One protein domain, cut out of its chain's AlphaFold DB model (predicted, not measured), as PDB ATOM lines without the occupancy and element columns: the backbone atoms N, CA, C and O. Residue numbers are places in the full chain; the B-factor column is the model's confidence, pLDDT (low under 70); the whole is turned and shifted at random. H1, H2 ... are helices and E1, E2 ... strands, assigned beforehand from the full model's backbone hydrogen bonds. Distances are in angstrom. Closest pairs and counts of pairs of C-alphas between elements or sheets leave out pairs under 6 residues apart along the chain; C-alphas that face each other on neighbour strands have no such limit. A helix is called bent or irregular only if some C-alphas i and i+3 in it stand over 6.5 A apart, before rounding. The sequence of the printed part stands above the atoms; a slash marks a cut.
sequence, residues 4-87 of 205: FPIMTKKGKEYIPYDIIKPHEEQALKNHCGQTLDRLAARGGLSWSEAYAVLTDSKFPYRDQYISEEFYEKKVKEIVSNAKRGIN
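Overview. This is residues 4 to 87 of the 205 residues of an uncharacterized protein of Roseburia sp (UniProt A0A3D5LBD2). A short helix, H3, lies near the middle of a rounded body, with H1 crossing it on one side, the long helix H4 slanting past it on another and the strand hairpin of E1 and E2 on a third. The short helix H2 lies by E1 and H1, away from H4, and a long loop, residues 55 to 67, swings out between H3 and H4. The printed part has 84 residues, with two named strands followed by four named helices, in the order E1, E2, H1, H2, H3, H4; the sheet is E1 - E2, antiparallel, and the class is mostly helix. The whole is compact, with a radius of gyration of the C-alphas of 12.0 A and spans of 37 by 27 by 25 A.

Along the chain. E1 is residues 4 to 8, beginning at C-alpha 4 at (3.912, -52.834, 17.510). E2, residues 11 to 16, is 17.2 A long. H1, residues 17 to 30, is 17.8 A long and irregular: C-alphas 22 and 25 are 7.8 A apart. H2 is residues 36 to 41. H3, residues 47 to 54, begins at C-alpha 47 at (3.083, -41.975, 21.955). H4, residues 68 to 87, is the longest helix at 28.4 A and ends at C-alpha 87 at (-4.086, -49.425, 0.064).

Arrangement. H1 is the hub, touching three helices. It touches H3 about perpendicular, at 86 degrees, the closest C-alphas being those of Gln 26 and Val 53, 5.4 A apart. With residues 21 to 27 alone it only just touches H2, with 3 pairs of C-alphas within 8 A, the closest being those of Glu 24 and Leu 36, 6.1 A apart. With residue 19 alone it only just touches H4, also with 3 pairs; the closest C-alphas, Ile 19 and Ala 82, are 6.7 A apart. H3 and H4 touch at a steep tilt of 38 degrees, running the same way, the closest C-alphas being those of Ser 48 and Tyr 71, 5.3 A apart. H2 and H4 are apart. E1 and E2 form a hairpin of antiparallel strands, with N 6 and O 13 at 2.8 A and N 13 and O 6 at 2.9 A, within hydrogen-bond range. Residues 6 to 7 of E1 also pair, parallel, with residues 45 to 46. The closest C-alphas of E1 and H3 are those of Ile 6 and Trp 47, 6.6 A apart. Every O i to N i+4 pair is within hydrogen-bond range in H2, H3 and H4, but 5 of 10 in H1.

Size, cuts and confidence. The two C-alphas farthest apart, those of Asp 63 and Asn 87, are 37.9 A apart. The printed part has no cut. The link from H3 to H4, 13 residues, is long; the other links are tight. The mean pLDDT of the printed part is 89.9, and residues 84 to 87 are under 70.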
ATOM      1  N   PHE A   4       2.938 -53.434  16.612       97.25
ATOM      2  CA  PHE A   4       3.912 -52.834  17.510       97.25
ATOM      3  C   PHE A   4       3.195 -52.203  18.715       97.25
ATOM      4  O   PHE A   4       2.282 -51.396  18.513       97.25
ATOM      5  N   PRO A   5       3.571 -52.552  19.959       97.88
ATOM      6  CA  PRO A   5       2.890 -52.063  21.150       97.88
ATOM      7  C   PRO A   5       3.218 -50.596  21.451       97.88
ATOM      8  O   PRO A   5       4.377 -50.180  21.427       97.88
ATOM      9  N   ILE A   6       2.186 -49.847  21.821       97.69
ATOM     10  CA  ILE A   6       2.252 -48.491  22.353       97.69
ATOM     11  C   ILE A   6       1.819 -48.503  23.820       97.69
ATOM     12  O   ILE A   6       0.746 -48.999  24.170       97.69
ATOM     13  N   MET A   7       2.665 -47.967  24.690       95.00
ATOM     14  CA  MET A   7       2.430 -47.851  26.122       95.00
ATOM     15  C   MET A   7       1.569 -46.623  26.408       95.00
ATOM     16  O   MET A   7       1.959 -45.505  26.074       95.00
ATOM     17  N   THR A   8       0.430 -46.820  27.071       91.12
ATOM     18  CA  THR A   8      -0.466 -45.732  27.485       91.12
ATOM     19  C   THR A   8      -0.812 -45.856  28.963       91.12
ATOM     20  O   THR A   8      -0.692 -46.924  29.573       91.12
ATOM     21  N   LYS A   9      -1.320 -44.777  29.567       83.62
ATOM     22  CA  LYS A   9      -1.833 -44.827  30.952       83.62
ATOM     23  C   LYS A   9      -3.003 -45.804  31.139       83.62
ATOM     24  O   LYS A   9      -3.253 -46.245  32.257       83.62
ATOM     25  N   LYS A  10      -3.733 -46.124  30.063       85.50
ATOM     26  CA  LYS A  10      -4.914 -47.007  30.074       85.50
ATOM     27  C   LYS A  10      -4.579 -48.464  29.727       85.50
ATOM     28  O   LYS A  10      -5.478 -49.301  29.741       85.50
ATOM     29  N   GLY A  11      -3.317 -48.780  29.425       87.19
ATOM     30  CA  GLY A  11      -2.870 -50.121  29.056       87.19
ATOM     31  C   GLY A  11      -1.939 -50.107  27.846       87.19
ATOM     32  O   GLY A  11      -1.008 -49.308  27.775       87.19
ATOM     33  N   LYS A  12      -2.166 -51.030  26.907       90.25
ATOM     34  CA  LYS A  12      -1.430 -51.094  25.640       90.25
ATOM     35  C   LYS A  12      -2.362 -50.808  24.475       90.25
ATOM     36  O   LYS A  12      -3.419 -51.428  24.370       90.25
ATOM     37  N   GLU A  13      -1.933 -49.912  23.603       96.25
ATOM     38  CA  GLU A  13      -2.459 -49.757  22.248       96.25
ATOM     39  C   GLU A  13      -1.452 -50.323  21.244       96.25
ATOM     40  O   GLU A  13      -0.387 -50.807  21.631       96.25
ATOM     41  N   TYR A  14      -1.801 -50.320  19.959       96.62
ATOM     42  CA  TYR A  14      -0.989 -50.942  18.919       96.62
ATOM     43  C   TYR A  14      -1.037 -50.141  17.620       96.62
ATOM     44  O   TYR A  14      -2.076 -49.592  17.249       96.62
ATOM     45  N   ILE A  15       0.091 -50.113  16.913       96.06
ATOM     46  CA  ILE A  15       0.194 -49.628  15.531       96.06
ATOM     47  C   ILE A  15       0.720 -50.756  14.629       96.06
ATOM     48  O   ILE A  15       1.386 -51.666  15.126       96.06
ATOM     49  N   PRO A  16       0.447 -50.746  13.312       95.19
ATOM     50  CA  PRO A  16       0.998 -51.755  12.410       95.19
ATOM     51  C   PRO A  16       2.527 -51.720  12.398       95.19
ATOM     52  O   PRO A  16       3.125 -50.654  12.247       95.19
ATOM     53  N   TYR A  17       3.154 -52.887  12.531       92.75
ATOM     54  CA  TYR A  17       4.612 -53.002  12.567       92.75
ATOM     55  C   TYR A  17       5.253 -52.512  11.266       92.75
ATOM     56  O   TYR A  17       6.264 -51.821  11.308       92.75
ATOM     57  N   ASP A  18       4.621 -52.793  10.129       88.19
ATOM     58  CA  ASP A  18       5.143 -52.452   8.801       88.19
ATOM     59  C   ASP A  18       5.194 -50.934   8.556       88.19
ATOM     60  O   ASP A  18       5.961 -50.472   7.722       88.19
ATOM     61  N   ILE A  19       4.439 -50.141   9.329       90.38
ATOM     62  CA  ILE A  19       4.473 -48.672   9.253       90.38
ATOM     63  C   ILE A  19       5.644 -48.098  10.053       90.38
ATOM     64  O   ILE A  19       6.245 -47.117   9.635       90.38
ATOM     65  N   ILE A  20       5.986 -48.691  11.201       94.38
ATOM     66  CA  ILE A  20       7.097 -48.205  12.035       94.38
ATOM     67  C   ILE A  20       8.444 -48.828  11.644       94.38
ATOM     68  O   ILE A  20       9.487 -48.226  11.881       94.38
ATOM     69  N   LYS A  21       8.448 -50.013  11.018       93.88
ATOM     70  CA  LYS A  21       9.666 -50.746  10.644       93.88
ATOM     71  C   LYS A  21      10.644 -49.954   9.761       93.88
ATOM     72  O   LYS A  21      11.837 -50.030  10.059       93.88
ATOM     73  N   PRO A  22      10.207 -49.169   8.758       91.06
ATOM     74  CA  PRO A  22      11.115 -48.344   7.957       91.06
ATOM     75  C   PRO A  22      11.933 -47.339   8.783       91.06
ATOM     76  O   PRO A  22      13.019 -46.950   8.373       91.06
ATOM     77  N   HIS A  23      11.454 -46.982   9.975       92.38
ATOM     78  CA  HIS A  23      12.070 -46.009  10.877       92.38
ATOM     79  C   HIS A  23      12.934 -46.656  11.979       92.38
ATOM     80  O   HIS A  23      13.255 -46.031  12.993       92.38
ATOM     81  N   GLU A  24      13.316 -47.932  11.838       94.19
ATOM     82  CA  GLU A  24      14.103 -48.637  12.863       94.19
ATOM     83  C   GLU A  24      15.454 -47.967  13.147       94.19
ATOM     84  O   GLU A  24      15.914 -47.992  14.289       94.19
ATOM     85  N   GLU A  25      16.068 -47.314  12.159       89.88
ATOM     86  CA  GLU A  25      17.311 -46.571  12.374       89.88
ATOM     87  C   GLU A  25      17.128 -45.444  13.403       89.88
ATOM     88  O   GLU A  25      17.973 -45.263  14.288       89.88
ATOM     89  N   GLN A  26      15.994 -44.739  13.364       94.62
ATOM     90  CA  GLN A  26      15.696 -43.714  14.357       94.62
ATOM     91  C   GLN A  26      15.453 -44.322  15.741       94.62
ATOM     92  O   GLN A  26      15.924 -43.786  16.747       94.62
ATOM     93  N   ALA A  27      14.789 -45.480  15.813       94.81
ATOM     94  CA  ALA A  27      14.620 -46.205  17.071       94.81
ATOM     95  C   ALA A  27      15.975 -46.603  17.689       94.81
ATOM     96  O   ALA A  27      16.170 -46.430  18.896       94.81
ATOM     97  N   LEU A  28      16.936 -47.054  16.873       93.19
ATOM     98  CA  LEU A  28      18.298 -47.368  17.315       93.19
ATOM     99  C   LEU A  28      19.005 -46.132  17.886       93.19
ATOM    100  O   LEU A  28      19.558 -46.205  18.987       93.19
ATOM    101  N   LYS A  29      18.967 -44.998  17.174       93.38
ATOM    102  CA  LYS A  29      19.589 -43.732  17.614       93.38
ATOM    103  C   LYS A  29      19.014 -43.266  18.943       93.38
ATOM    104  O   LYS A  29      19.744 -42.931  19.875       93.38
ATOM    105  N   ASN A  30      17.694 -43.289  19.037       92.75
ATOM    106  CA  ASN A  30      16.986 -42.723  20.161       92.75
ATOM    107  C   ASN A  30      16.984 -43.636  21.409       92.75
ATOM    108  O   ASN A  30      16.943 -43.147  22.538       92.75
ATOM    109  N   HIS A  31      17.061 -44.959  21.238       92.94
ATOM    110  CA  HIS A  31      16.993 -45.934  22.335       92.94
ATOM    111  C   HIS A  31      18.277 -46.742  22.519       92.94
ATOM    112  O   HIS A  31      18.219 -47.951  22.734       92.94
ATOM    113  N   CYS A  32      19.443 -46.094  22.475       92.25
ATOM    114  CA  CYS A  32      20.725 -46.726  22.824       92.25
ATOM    115  C   CYS A  32      21.000 -48.035  22.046       92.25
ATOM    116  O   CYS A  32      21.448 -49.028  22.622       92.25
ATOM    117  N   GLY A  33      20.693 -48.055  20.748       92.44
ATOM    118  CA  GLY A  33      20.920 -49.200  19.863       92.44
ATOM    119  C   GLY A  33      19.883 -50.322  19.971       92.44
ATOM    120  O   GLY A  33      20.142 -51.437  19.522       92.44
ATOM    121  N   GLN A  34      18.713 -50.078  20.567       95.81
ATOM    122  CA  GLN A  34      17.650 -51.083  20.645       95.81
ATOM    123  C   GLN A  34      16.802 -51.139  19.367       95.81
ATOM    124  O   GLN A  34      16.229 -50.135  18.957       95.81
ATOM    125  N   THR A  35      16.673 -52.333  18.782       96.50
ATOM    126  CA  THR A  35      15.794 -52.589  17.626       96.50
ATOM    127  C   THR A  35      14.316 -52.506  18.003       96.50
ATOM    128  O   THR A  35      13.954 -52.670  19.176       96.50
ATOM    129  N   LEU A  36      13.437 -52.351  17.007       97.38
ATOM    130  CA  LEU A  36      11.988 -52.349  17.234       97.38
ATOM    131  C   LEU A  36      11.515 -53.670  17.853       97.38
ATOM    132  O   LEU A  36      10.715 -53.659  18.785       97.38
ATOM    133  N   ASP A  37      12.077 -54.807  17.446       96.31
ATOM    134  CA  ASP A  37      11.770 -56.101  18.070       96.31
ATOM    135  C   ASP A  37      12.110 -56.131  19.566       96.31
ATOM    136  O   ASP A  37      11.318 -56.600  20.392       96.31
ATOM    137  N   ARG A  38      13.269 -55.579  19.951       96.88
ATOM    138  CA  ARG A  38      13.673 -55.504  21.359       96.88
ATOM    139  C   ARG A  38      12.784 -54.546  22.150       96.88
ATOM    140  O   ARG A  38      12.484 -54.825  23.313       96.88
ATOM    141  N   LEU A  39      12.381 -53.433  21.544       97.06
ATOM    142  CA  LEU A  39      11.478 -52.447  22.140       97.06
ATOM    143  C   LEU A  39      10.082 -53.040  22.362       97.06
ATOM    144  O   LEU A  39       9.556 -52.969  23.474       97.06
ATOM    145  N   ALA A  40       9.535 -53.727  21.359       96.62
ATOM    146  CA  ALA A  40       8.263 -54.433  21.457       96.62
ATOM    147  C   ALA A  40       8.284 -55.488  22.577       96.62
ATOM    148  O   ALA A  40       7.368 -55.537  23.402       96.62
ATOM    149  N   ALA A  41       9.366 -56.271  22.675       95.56
ATOM    150  CA  ALA A  41       9.530 -57.295  23.709       95.56
ATOM    151  C   ALA A  41       9.548 -56.734  25.144       95.56
ATOM    152  O   ALA A  41       9.113 -57.419  26.069       95.56
ATOM    153  N   ARG A  42      10.027 -55.495  25.353       93.44
ATOM    154  CA  ARG A  42      10.068 -54.858  26.686       93.44
ATOM    155  C   ARG A  42       8.835 -54.026  27.040       93.44
ATOM    156  O   ARG A  42       8.798 -53.456  28.125       93.44
ATOM    157  N   GLY A  43       7.842 -53.952  26.155       93.25
ATOM    158  CA  GLY A  43       6.584 -53.257  26.433       93.25
ATOM    159  C   GLY A  43       6.140 -52.258  25.373       93.25
ATOM    160  O   GLY A  43       4.962 -51.909  25.394       93.25
ATOM    161  N   GLY A  44       7.017 -51.881  24.439       96.06
ATOM    162  CA  GLY A  44       6.723 -50.916  23.382       96.06
ATOM    163  C   GLY A  44       7.294 -49.528  23.632       96.06
ATOM    164  O   GLY A  44       8.277 -49.379  24.361       96.06
ATOM    165  N   LEU A  45       6.671 -48.541  22.989       96.50
ATOM    166  CA  LEU A  45       7.008 -47.116  23.063       96.50
ATOM    167  C   LEU A  45       5.821 -46.304  23.569       96.50
ATOM    168  O   LEU A  45       4.681 -46.673  23.321       96.50
ATOM    169  N   SER A  46       6.060 -45.184  24.234       95.44
ATOM    170  CA  SER A  46       5.029 -44.162  24.451       95.44
ATOM    171  C   SER A  46       4.634 -43.473  23.137       95.44
ATOM    172  O   SER A  46       5.346 -43.559  22.136       95.44
ATOM    173  N   TRP A  47       3.519 -42.734  23.135       96.12
ATOM    174  CA  TRP A  47       3.083 -41.975  21.955       96.12
ATOM    175  C   TRP A  47       4.118 -40.954  21.468       96.12
ATOM    176  O   TRP A  47       4.344 -40.853  20.266       96.12
ATOM    177  N   SER A  48       4.779 -40.230  22.375       94.88
ATOM    178  CA  SER A  48       5.839 -39.277  22.015       94.88
ATOM    179  C   SER A  48       7.067 -39.961  21.420       94.88
ATOM    180  O   SER A  48       7.682 -39.430  20.501       94.88
ATOM    181  N   GLU A  49       7.422 -41.148  21.920       95.69
ATOM    182  CA  GLU A  49       8.547 -41.911  21.380       95.69
ATOM    183  C   GLU A  49       8.217 -42.484  19.999       95.69
ATOM    184  O   GLU A  49       9.025 -42.389  19.080       95.69
ATOM    185  N   ALA A  50       7.009 -43.025  19.829       96.62
ATOM    186  CA  ALA A  50       6.543 -43.505  18.535       96.62
ATOM    187  C   ALA A  50       6.466 -42.375  17.503       96.62
ATOM    188  O   ALA A  50       6.875 -42.583  16.367       96.62
ATOM    189  N   TYR A  51       5.995 -41.186  17.897       95.12
ATOM    190  CA  TYR A  51       6.004 -40.005  17.034       95.12
ATOM    191  C   TYR A  51       7.423 -39.667  16.581       95.12
ATOM    192  O   TYR A  51       7.671 -39.631  15.384       95.12
ATOM    193  N   ALA A  52       8.360 -39.518  17.521       93.56
ATOM    194  CA  ALA A  52       9.741 -39.182  17.194       93.56
ATOM    195  C   ALA A  52      10.395 -40.215  16.261       93.56
ATOM    196  O   ALA A  52      11.081 -39.840  15.318       93.56
ATOM    197  N   VAL A  53      10.142 -41.512  16.476       95.75
ATOM    198  CA  VAL A  53      10.605 -42.566  15.559       95.75
ATOM    199  C   VAL A  53       9.971 -42.403  14.175       95.75
ATOM    200  O   VAL A  53      10.695 -42.331  13.197       95.75
ATOM    201  N   LEU A  54       8.644 -42.286  14.085       93.94
ATOM    202  CA  LEU A  54       7.916 -42.163  12.810       93.94
ATOM    203  C   LEU A  54       8.210 -40.871  12.032       93.94
ATOM    204  O   LEU A  54       7.908 -40.799  10.844       93.94
ATOM    205  N   THR A  55       8.753 -39.847  12.686       88.62
ATOM    206  CA  THR A  55       9.176 -38.593  12.046       88.62
ATOM    207  C   THR A  55      10.693 -38.465  11.928       88.62
ATOM    208  O   THR A  55      11.181 -37.365  11.701       88.62
ATOM    209  N   ASP A  56      11.441 -39.549  12.158       91.00
ATOM    210  CA  ASP A  56      12.908 -39.577  12.104       91.00
ATOM    211  C   ASP A  56      13.581 -38.466  12.947       91.00
ATOM    212  O   ASP A  56      14.627 -37.919  12.606       91.00
ATOM    213  N   SER A  57      12.980 -38.140  14.096       87.50
ATOM    214  CA  SER A  57      13.370 -37.039  14.979       87.50
ATOM    215  C   SER A  57      13.780 -37.525  16.375       87.50
ATOM    216  O   SER A  57      13.611 -38.689  16.762       87.50
ATOM    217  N   LYS A  58      14.409 -36.642  17.158       87.81
ATOM    218  CA  LYS A  58      14.804 -36.935  18.547       87.81
ATOM    219  C   LYS A  58      13.596 -36.864  19.479       87.81
ATOM    220  O   LYS A  58      12.642 -36.139  19.215       87.81
ATOM    221  N   PHE A  59      13.651 -37.576  20.607       81.44
ATOM    222  CA  PHE A  59      12.594 -37.461  21.612       81.44
ATOM    223  C   PHE A  59      12.508 -36.048  22.191       81.44
ATOM    224  O   PHE A  59      13.550 -35.483  22.536       81.44
ATOM    225  N   PRO A  60      11.286 -35.520  22.384       77.06
ATOM    226  CA  PRO A  60      11.096 -34.248  23.064       77.06
ATOM    227  C   PRO A  60      11.587 -34.365  24.512       77.06
ATOM    228  O   PRO A  60      11.173 -35.264  25.252       77.06
ATOM    229  N   TYR A  61      12.479 -33.463  24.927       75.94
ATOM    230  CA  TYR A  61      12.998 -33.435  26.294       75.94
ATOM    231  C   TYR A  61      12.302 -32.352  27.122       75.94
ATOM    232  O   TYR A  61      12.339 -31.182  26.757       75.94
ATOM    233  N   ARG A  62      11.709 -32.752  28.256       75.19
ATOM    234  CA  ARG A  62      11.062 -31.890  29.269       75.19
ATOM    235  C   ARG A  62      10.197 -30.779  28.673       75.19
ATOM    236  O   ARG A  62       9.051 -31.043  28.343       75.19
ATOM    237  N   ASP A  63      10.752 -29.582  28.537       78.06
ATOM    238  CA  ASP A  63      10.051 -28.357  28.156       78.06
ATOM    239  C   ASP A  63       9.536 -28.411  26.703       78.06
ATOM    240  O   ASP A  63       8.636 -27.671  26.332       78.06
ATOM    241  N   GLN A  64      10.043 -29.358  25.903       76.62
ATOM    242  CA  GLN A  64       9.568 -29.657  24.547       76.62
ATOM    243  C   GLN A  64       8.364 -30.616  24.513       76.62
ATOM    244  O   GLN A  64       7.806 -30.880  23.447       76.62
ATOM    245  N   TYR A  65       7.989 -31.215  25.648       87.88
ATOM    246  CA  TYR A  65       6.878 -32.159  25.709       87.88
ATOM    247  C   TYR A  65       5.539 -31.417  25.764       87.88
ATOM    248  O   TYR A  65       5.266 -30.693  26.718       87.88
ATOM    249  N   ILE A  66       4.677 -31.659  24.773       87.50
ATOM    250  CA  ILE A  66       3.368 -30.996  24.669       87.50
ATOM    251  C   ILE A  66       2.307 -31.725  25.512       87.50
ATOM    252  O   ILE A  66       1.929 -31.267  26.588       87.50
ATOM    253  N   SER A  67       1.800 -32.866  25.035       89.88
ATOM    254  CA  SER A  67       0.849 -33.706  25.774       89.88
ATOM    255  C   SER A  67       0.727 -35.097  25.155       89.88
ATOM    256  O   SER A  67       1.028 -35.300  23.979       89.88
ATOM    257  N   GLU A  68       0.248 -36.069  25.935       91.12
ATOM    258  CA  GLU A  68       0.022 -37.437  25.453       91.12
ATOM    259  C   GLU A  68      -1.048 -37.461  24.350       91.12
ATOM    260  O   GLU A  68      -0.833 -38.085  23.313       91.12
ATOM    261  N   GLU A  69      -2.145 -36.711  24.522       92.50
ATOM    262  CA  GLU A  69      -3.231 -36.609  23.538       92.50
ATOM    263  C   GLU A  69      -2.766 -36.000  22.207       92.50
ATOM    264  O   GLU A  69      -3.246 -36.394  21.140       92.50
ATOM    265  N   PHE A  70      -1.827 -35.049  22.249       91.69
ATOM    266  CA  PHE A  70      -1.244 -34.457  21.047       91.69
ATOM    267  C   PHE A  70      -0.477 -35.508  20.237       91.69
ATOM    268  O   PHE A  70      -0.753 -35.693  19.047       91.69
ATOM    269  N   TYR A  71       0.445 -36.234  20.878       94.06
ATOM    270  CA  TYR A  71       1.248 -37.247  20.192       94.06
ATOM    271  C   TYR A  71       0.407 -38.446  19.750       94.06
ATOM    272  O   TYR A  71       0.616 -38.953  18.651       94.06
ATOM    273  N   GLU A  72      -0.587 -38.858  20.541       95.31
ATOM    274  CA  GLU A  72      -1.549 -39.888  20.140       95.31
ATOM    275  C   GLU A  72      -2.248 -39.506  18.831       95.31
ATOM    276  O   GLU A  72      -2.256 -40.288  17.875       95.31
ATOM    277  N   LYS A  73      -2.800 -38.287  18.761       92.56
ATOM    278  CA  LYS A  73      -3.470 -37.785  17.556       92.56
ATOM    279  C   LYS A  73      -2.522 -37.796  16.356       92.56
ATOM    280  O   LYS A  73      -2.918 -38.256  15.287       92.56
ATOM    281  N   LYS A  74      -1.280 -37.335  16.533       92.44
ATOM    282  CA  LYS A  74      -0.282 -37.264  15.455       92.44
ATOM    283  C   LYS A  74       0.170 -38.630  14.957       92.44
ATOM    284  O   LYS A  74       0.200 -38.850  13.750       92.44
ATOM    285  N   VAL A  75       0.444 -39.578  15.848       95.00
ATOM    286  CA  VAL A  75       0.792 -40.944  15.430       95.00
ATOM    287  C   VAL A  75      -0.383 -41.605  14.714       95.00
ATOM    288  O   VAL A  75      -0.187 -42.229  13.672       95.00
ATOM    289  N   LYS A  76      -1.616 -41.443  15.212       94.19
ATOM    290  CA  LYS A  76      -2.813 -41.990  14.547       94.19
ATOM    291  C   LYS A  76      -3.033 -41.380  13.160       94.19
ATOM    292  O   LYS A  76      -3.412 -42.106  12.244       94.19
ATOM    293  N   GLU A  77      -2.753 -40.090  12.986       88.31
ATOM    294  CA  GLU A  77      -2.773 -39.401  11.691       88.31
ATOM    295  C   GLU A  77      -1.732 -39.989  10.719       88.31
ATOM    296  O   GLU A  77      -2.103 -40.412   9.623       88.31
ATOM    297  N   ILE A  78      -0.469 -40.129  11.145       87.81
ATOM    298  CA  ILE A  78       0.609 -40.745  10.345       87.81
ATOM    299  C   ILE A  78       0.237 -42.177   9.942       87.81
ATOM    300  O   ILE A  78       0.295 -42.528   8.766       87.81
ATOM    301  N   VAL A  79      -0.205 -42.997  10.900       90.12
ATOM    302  CA  VAL A  79      -0.605 -44.392  10.655       90.12
ATOM    303  C   VAL A  79      -1.784 -44.468   9.688       90.12
ATOM    304  O   VAL A  79      -1.791 -45.317   8.800       90.12
ATOM    305  N   SER A  80      -2.786 -43.601   9.838       84.81
ATOM    306  CA  SER A  80      -3.932 -43.544   8.925       84.81
ATOM    307  C   SER A  80      -3.499 -43.180   7.503       84.81
ATOM    308  O   SER A  80      -3.946 -43.813   6.545       84.81
ATOM    309  N   ASN A  81      -2.614 -42.195   7.357       75.44
ATOM    310  CA  ASN A  81      -2.107 -41.762   6.055       75.44
ATOM    311  C   ASN A  81      -1.232 -42.840   5.404       75.44
ATOM    312  O   ASN A  81      -1.426 -43.150   4.231       75.44
ATOM    313  N   ALA A  82      -0.360 -43.497   6.170       77.00
ATOM    314  CA  ALA A  82       0.453 -44.609   5.684       77.00
ATOM    315  C   ALA A  82      -0.407 -45.806   5.242       77.00
ATOM    316  O   ALA A  82      -0.187 -46.361   4.170       77.00
ATOM    317  N   LYS A  83      -1.456 -46.161   6.001       75.56
ATOM    318  CA  LYS A  83      -2.422 -47.197   5.585       75.56
ATOM    319  C   LYS A  83      -3.136 -46.843   4.282       75.56
ATOM    320  O   LYS A  83      -3.361 -47.725   3.461       75.56
ATOM    321  N   ARG A  84      -3.508 -45.572   4.093       67.69
ATOM    322  CA  ARG A  84      -4.096 -45.102   2.830       67.69
ATOM    323  C   ARG A  84      -3.105 -45.240   1.675       67.69
ATOM    324  O   ARG A  84      -3.505 -45.744   0.635       67.69
ATOM    325  N   GLY A  85      -1.840 -44.869   1.876       62.59
ATOM    326  CA  GLY A  85      -0.780 -45.036   0.876       62.59
ATOM    327  C   GLY A  85      -0.552 -46.498   0.473       62.59
ATOM    328  O   GLY A  85      -0.459 -46.787  -0.714       62.59
ATOM    329  N   ILE A  86      -0.553 -47.423   1.443       63.66
ATOM    330  CA  ILE A  86      -0.446 -48.873   1.190       63.66
ATOM    331  C   ILE A  86      -1.661 -49.387   0.409       63.66
ATOM    332  O   ILE A  86      -1.504 -50.106  -0.564       63.66
ATOM    333  N   ASN A  87      -2.881 -48.994   0.783       61.28
ATOM    334  CA  ASN A  87      -4.086 -49.425   0.064       61.28
ATOM    335  C   ASN A  87      -4.204 -48.842  -1.357       61.28
ATOM    336  O   ASN A  87      -5.031 -49.312  -2.131       61.28
TER     337      ASN A  87